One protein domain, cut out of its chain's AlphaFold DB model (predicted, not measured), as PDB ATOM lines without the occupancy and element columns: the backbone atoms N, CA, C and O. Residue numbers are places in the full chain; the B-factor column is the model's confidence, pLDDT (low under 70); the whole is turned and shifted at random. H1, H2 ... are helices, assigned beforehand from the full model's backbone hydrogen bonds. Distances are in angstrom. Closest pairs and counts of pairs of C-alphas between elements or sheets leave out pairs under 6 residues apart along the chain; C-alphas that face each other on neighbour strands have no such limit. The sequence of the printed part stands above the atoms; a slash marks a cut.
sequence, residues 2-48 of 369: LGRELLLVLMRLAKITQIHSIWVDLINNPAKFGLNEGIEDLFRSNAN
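Overview. This is residues 2 to 48 of the 369 residues of the protein "SOSS complex subunit A homolog" of Dictyocaulus viviparus (UniProt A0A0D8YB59). Two helices, H1 and H2, form a V-shaped helical hairpin, and two short helices, H3 and H4, bring the backbone round the open side of the V to the beginning of H1. The result is a flat, roughly triangular loop of helices. The printed part has 47 residues, with four named helices in the order H1, H2, H3, H4 and no named strand; its class is all helix. It is compact, with a radius of gyration of the C-alphas of 10.3 A and spans of 27 by 24 by 11 A.

Arrangement. H1, residues 4 to 13, and H2, residues 17 to 28, touch and form a hairpin, opposite ways at a steep tilt of 42 degrees. Their closest C-alphas, those of Leu 13 and Ile 19, are 6.4 A apart, and H2 touches H1 with residues 19 to 23 alone. H3, residues 30 to 33, is close to H2 but not clearly touching; their closest C-alphas, those of Leu 26 and Phe 33, are 7.0 A apart. H4, residues 40 to 44, touches H1, with the C-alphas of Arg 4 and Phe 43 closest at 5.3 A. H1 and H3 are apart, as are H2 and H4, and H3 and H4. In H1 and H2 every O i to N i+4 pair is within hydrogen-bond range; in H4 0 of 1 is, beside 1 of 2 O i to N i+3 pairs, and H3 is too short for an O i to N i+4 pair.

Along the chain. H1 begins at C-alpha 4 (47.964, -7.449, 18.742) and is 14.6 A long. H2 begins at C-alpha 17 (56.406, -9.164, -0.356) and is 16.3 A long. H3 measures 5.5 A and H4 7.0 A, ending at C-alpha 44 (43.891, -2.291, 22.943).

Size, cuts and confidence. The C-alphas farthest apart, those of Thr 17 and Asn 48, are 28.4 A apart. The printed part has no cut and no long link. Mean pLDDT of the printed part is 89.0; residue 47 is under 70.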
ATOM      1  N   LEU A   2      41.573  -8.890  15.024       83.31
ATOM      2  CA  LEU A   2      42.677  -9.714  15.561       83.31
ATOM      3  C   LEU A   2      43.605  -8.968  16.545       83.31
ATOM      4  O   LEU A   2      44.257  -9.609  17.365       83.31
ATOM      5  N   GLY A   3      43.647  -7.633  16.483       89.19
ATOM      6  CA  GLY A   3      44.395  -6.798  17.422       89.19
ATOM      7  C   GLY A   3      45.896  -7.063  17.401       89.19
ATOM      8  O   GLY A   3      46.470  -7.218  16.325       89.19
ATOM      9  N   ARG A   4      46.524  -7.154  18.577       91.06
ATOM     10  CA  ARG A   4      47.964  -7.449  18.742       91.06
ATOM     11  C   ARG A   4      48.440  -8.659  17.954       91.06
ATOM     12  O   ARG A   4      49.553  -8.681  17.441       91.06
ATOM     13  N   GLU A   5      47.585  -9.656  17.804       91.06
ATOM     14  CA  GLU A   5      47.947 -10.872  17.089       91.06
ATOM     15  C   GLU A   5      48.133 -10.654  15.592       91.06
ATOM     16  O   GLU A   5      48.942 -11.340  14.972       91.06
ATOM     17  N   LEU A   6      47.457  -9.655  15.016       91.19
ATOM     18  CA  LEU A   6      47.735  -9.235  13.648       91.19
ATOM     19  C   LEU A   6      49.194  -8.788  13.513       91.19
ATOM     20  O   LEU A   6      49.862  -9.182  12.562       91.19
ATOM     21  N   LEU A   7      49.709  -8.021  14.480       91.88
ATOM     22  CA  LEU A   7      51.095  -7.555  14.461       91.88
ATOM     23  C   LEU A   7      52.078  -8.727  14.517       91.88
ATOM     24  O   LEU A   7      53.005  -8.763  13.714       91.88
ATOM     25  N   LEU A   8      51.848  -9.717  15.387       92.44
ATOM     26  CA  LEU A   8      52.688 -10.921  15.441       92.44
ATOM     27  C   LEU A   8      52.691 -11.684  14.113       92.44
ATOM     28  O   LEU A   8      53.755 -12.061  13.623       92.44
ATOM     29  N   VAL A   9      51.524 -11.887  13.501       91.94
ATOM     30  CA  VAL A   9      51.427 -12.585  12.211       91.94
ATOM     31  C   VAL A   9      52.167 -11.814  11.117       91.94
ATOM     32  O   VAL A   9      52.970 -12.403  10.392       91.94
ATOM     33  N   LEU A  10      51.957 -10.497  11.025       92.81
ATOM     34  CA  LEU A  10      52.639  -9.658  10.040       92.81
ATOM     35  C   LEU A  10      54.158  -9.654  10.260       92.81
ATOM     36  O   LEU A  10      54.902  -9.821   9.299       92.81
ATOM     37  N   MET A  11      54.626  -9.555  11.510       92.62
ATOM     38  CA  MET A  11      56.053  -9.630  11.850       92.62
ATOM     39  C   MET A  11      56.672 -10.967  11.427       92.62
ATOM     40  O   MET A  11      57.766 -10.990  10.861       92.62
ATOM     41  N   ARG A  12      55.978 -12.089  11.661       93.19
ATOM     42  CA  ARG A  12      56.470 -13.425  11.285       93.19
ATOM     43  C   ARG A  12      56.588 -13.592   9.775       93.19
ATOM     44  O   ARG A  12      57.509 -14.250   9.295       93.19
ATOM     45  N   LEU A  13      55.639 -13.016   9.045       93.56
ATOM     46  CA  LEU A  13      55.475 -13.192   7.607       93.56
ATOM     47  C   LEU A  13      56.036 -12.023   6.784       93.56
ATOM     48  O   LEU A  13      55.908 -12.029   5.563       93.56
ATOM     49  N   ALA A  14      56.718 -11.063   7.415       89.94
ATOM     50  CA  ALA A  14      57.201  -9.828   6.790       89.94
ATOM     51  C   ALA A  14      58.155 -10.036   5.600       89.94
ATOM     52  O   ALA A  14      58.371  -9.118   4.818       89.94
ATOM     53  N   LYS A  15      58.735 -11.231   5.437       89.56
ATOM     54  CA  LYS A  15      59.567 -11.566   4.267       89.56
ATOM     55  C   LYS A  15      58.750 -11.812   2.993       89.56
ATOM     56  O   LYS A  15      59.316 -11.785   1.905       89.56
ATOM     57  N   ILE A  16      57.450 -12.071   3.113       94.44
ATOM     58  CA  ILE A  16      56.544 -12.229   1.973       94.44
ATOM     59  C   ILE A  16      56.195 -10.829   1.469       94.44
ATOM     60  O   ILE A  16      55.622 -10.036   2.212       94.44
ATOM     61  N   THR A  17      56.517 -10.519   0.213       93.19
ATOM     62  CA  THR A  17      56.406  -9.164  -0.356       93.19
ATOM     63  C   THR A  17      55.025  -8.541  -0.167       93.19
ATOM     64  O   THR A  17      54.913  -7.386   0.224       93.19
ATOM     65  N   GLN A  18      53.963  -9.311  -0.382       93.69
ATOM     66  CA  GLN A  18      52.589  -8.841  -0.227       93.69
ATOM     67  C   GLN A  18      52.253  -8.521   1.240       93.69
ATOM     68  O   GLN A  18      51.574  -7.538   1.520       93.69
ATOM     69  N   ILE A  19      52.764  -9.316   2.187       93.50
ATOM     70  CA  ILE A  19      52.599  -9.058   3.625       93.50
ATOM     71  C   ILE A  19      53.426  -7.846   4.053       93.50
ATOM     72  O   ILE A  19      52.954  -7.020   4.831       93.50
ATOM     73  N   HIS A  20      54.633  -7.700   3.508       91.00
ATOM     74  CA  HIS A  20      55.457  -6.518   3.713       91.00
ATOM     75  C   HIS A  20      54.733  -5.245   3.259       91.00
ATOM     76  O   HIS A  20      54.736  -4.255   3.982       91.00
ATOM     77  N   SER A  21      54.062  -5.266   2.103       91.50
ATOM     78  CA  SER A  21      53.249  -4.135   1.640       91.50
ATOM     79  C   SER A  21      52.143  -3.776   2.634       91.50
ATOM     80  O   SER A  21      51.992  -2.601   2.959       91.50
ATOM     81  N   ILE A  22      51.436  -4.772   3.185       92.31
ATOM     82  CA  ILE A  22      50.428  -4.544   4.234       92.31
ATOM     83  C   ILE A  22      51.068  -3.904   5.468       92.31
ATOM     84  O   ILE A  22      50.525  -2.946   6.002       92.31
ATOM     85  N   TRP A  23      52.224  -4.400   5.915       90.25
ATOM     86  CA  TRP A  23      52.948  -3.841   7.061       90.25
ATOM     87  C   TRP A  23      53.349  -2.374   6.841       90.25
ATOM     88  O   TRP A  23      53.150  -1.535   7.719       90.25
ATOM     89  N   VAL A  24      53.865  -2.048   5.654       89.69
ATOM     90  CA  VAL A  24      54.234  -0.676   5.270       89.69
ATOM     91  C   VAL A  24      53.010   0.238   5.247       89.69
ATOM     92  O   VAL A  24      53.067   1.343   5.786       89.69
ATOM     93  N   ASP A  25      51.896  -0.204   4.662       91.81
ATOM     94  CA  ASP A  25      50.653   0.570   4.647       91.81
ATOM     95  C   ASP A  25      50.049   0.721   6.046       91.81
ATOM     96  O   ASP A  25      49.527   1.784   6.365       91.81
ATOM     97  N   LEU A  26      50.140  -0.301   6.901       90.88
ATOM     98  CA  LEU A  26      49.655  -0.249   8.281       90.88
ATOM     99  C   LEU A  26      50.361   0.852   9.078       90.88
ATOM    100  O   LEU A  26      49.726   1.560   9.854       90.88
ATOM    101  N   ILE A  27      51.670   0.999   8.866       88.12
ATOM    102  CA  ILE A  27      52.495   2.003   9.540       88.12
ATOM    103  C   ILE A  27      52.281   3.399   8.947       88.12
ATOM    104  O   ILE A  27      52.134   4.366   9.692       88.12
ATOM    105  N   ASN A  28      52.278   3.518   7.618       90.69
ATOM    106  CA  ASN A  28      52.268   4.822   6.948       90.69
ATOM    107  C   ASN A  28      50.857   5.383   6.735       90.69
ATOM    108  O   ASN A  28      50.683   6.595   6.676       90.69
ATOM    109  N   ASN A  29      49.855   4.512   6.615       92.31
ATOM    110  CA  ASN A  29      48.469   4.851   6.300       92.31
ATOM    111  C   ASN A  29      47.468   4.100   7.212       92.31
ATOM    112  O   ASN A  29      46.528   3.479   6.700       92.31
ATOM    113  N   PRO A  30      47.611   4.154   8.552       90.81
ATOM    114  CA  PRO A  30      46.794   3.370   9.490       90.81
ATOM    115  C   PRO A  30      45.279   3.606   9.332       90.81
ATOM    116  O   PRO A  30      44.480   2.675   9.469       90.81
ATOM    117  N   ALA A  31      44.874   4.813   8.921       90.06
ATOM    118  CA  ALA A  31      43.477   5.162   8.658       90.06
ATOM    119  C   ALA A  31      42.807   4.282   7.581       90.06
ATOM    120  O   ALA A  31      41.611   4.009   7.688       90.06
ATOM    121  N   LYS A  32      43.554   3.750   6.595       90.50
ATOM    122  CA  LYS A  32      43.017   2.796   5.595       90.50
ATOM    123  C   LYS A  32      42.476   1.520   6.247       90.50
ATOM    124  O   LYS A  32      41.539   0.899   5.751       90.50
ATOM    125  N   PHE A  33      43.044   1.144   7.390       88.56
ATOM    126  CA  PHE A  33      42.636  -0.021   8.167       88.56
ATOM    127  C   PHE A  33      41.598   0.328   9.243       88.56
ATOM    128  O   PHE A  33      41.120  -0.561   9.944       88.56
ATOM    129  N   GLY A  34      41.186   1.597   9.338       87.75
ATOM    130  CA  GLY A  34      40.313   2.102  10.397       87.75
ATOM    131  C   GLY A  34      41.020   2.269  11.742       87.75
ATOM    132  O   GLY A  34      40.353   2.212  12.770       87.75
ATOM    133  N   LEU A  35      42.348   2.424  11.733       89.56
ATOM    134  CA  LEU A  35      43.150   2.700  12.921       89.56
ATOM    135  C   LEU A  35      43.374   4.211  13.013       89.56
ATOM    136  O   LEU A  35      44.224   4.769  12.315       89.56
ATOM    137  N   ASN A  36      42.554   4.880  13.815       85.69
ATOM    138  CA  ASN A  36      42.527   6.340  13.892       85.69
ATOM    139  C   ASN A  36      43.669   6.882  14.754       85.69
ATOM    140  O   ASN A  36      44.171   7.969  14.481       85.69
ATOM    141  N   GLU A  37      44.100   6.120  15.759       84.12
ATOM    142  CA  GLU A  37      45.207   6.497  16.643       84.12
ATOM    143  C   GLU A  37      46.530   5.829  16.252       84.12
ATOM    144  O   GLU A  37      47.521   5.959  16.962       84.12
ATOM    145  N   GLY A  38      46.564   5.139  15.107       86.81
ATOM    146  CA  GLY A  38      47.735   4.406  14.642       86.81
ATOM    147  C   GLY A  38      47.759   2.953  15.113       86.81
ATOM    148  O   GLY A  38      46.732   2.334  15.384       86.81
ATOM    149  N   ILE A  39      48.955   2.372  15.177       88.06
ATOM    150  CA  ILE A  39      49.138   0.958  15.546       88.06
ATOM    151  C   ILE A  39      48.747   0.675  17.006       88.06
ATOM    152  O   ILE A  39      48.473  -0.468  17.361       88.06
ATOM    153  N   GLU A  40      48.681   1.716  17.832       88.75
ATOM    154  CA  GLU A  40      48.251   1.726  19.226       88.75
ATOM    155  C   GLU A  40      46.822   1.183  19.391       88.75
ATOM    156  O   GLU A  40      46.532   0.469  20.353       88.75
ATOM    157  N   ASP A  41      45.943   1.415  18.411       89.81
ATOM    158  CA  ASP A  41      44.586   0.852  18.397       89.81
ATOM    159  C   ASP A  41      44.601  -0.685  18.396       89.81
ATOM    160  O   ASP A  41      43.733  -1.335  18.991       89.81
ATOM    161  N   LEU A  42      45.621  -1.294  17.783       90.44
ATOM    162  CA  LEU A  42      45.781  -2.746  17.786       90.44
ATOM    163  C   LEU A  42      46.208  -3.275  19.155       90.44
ATOM    164  O   LEU A  42      45.884  -4.421  19.457       90.44
ATOM    165  N   PHE A  43      46.882  -2.474  19.988       90.50
ATOM    166  CA  PHE A  43      47.336  -2.897  21.321       90.50
ATOM    167  C   PHE A  43      46.140  -3.118  22.255       90.50
ATOM    168  O   PHE A  43      46.077  -4.115  22.976       90.50
ATOM    169  N   ARG A  44      45.142  -2.230  22.166       85.75
ATOM    170  CA  ARG A  44      43.891  -2.291  22.943       85.75
ATOM    171  C   ARG A  44      42.995  -3.451  22.529       85.75
ATOM    172  O   ARG A  44      42.220  -3.975  23.326       85.75
ATOM    173  N   SER A  45      43.082  -3.859  21.266       82.50
ATOM    174  CA  SER A  45      42.267  -4.942  20.739       82.50
ATOM    175  C   SER A  45      42.857  -6.298  21.135       82.50
ATOM    176  O   SER A  45      43.967  -6.666  20.749       82.50
ATOM    177  N   ASN A  46      42.091  -7.062  21.912       72.62
ATOM    178  CA  ASN A  46      42.452  -8.413  22.320       72.62
ATOM    179  C   ASN A  46      41.375  -9.392  21.848       72.62
ATOM    180  O   ASN A  46      40.394  -9.647  22.550       72.62
ATOM    181  N   ALA A  47      41.506  -9.901  20.620       69.69
ATOM    182  CA  ALA A  47      40.605 -10.951  20.171       69.69
ATOM    183  C   ALA A  47      40.926 -12.249  20.911       69.69
ATOM    184  O   ALA A  47      42.000 -12.829  20.768       69.69
ATOM    185  N   ASN A  48      39.951 -12.729  21.674       73.25
ATOM    186  CA  ASN A  48      40.073 -13.963  22.426       73.25
ATOM    187  C   ASN A  48      39.836 -15.189  21.521       73.25
ATOM    188  O   ASN A  48      38.790 -15.828  21.593       73.25
TER     189      ASN A  48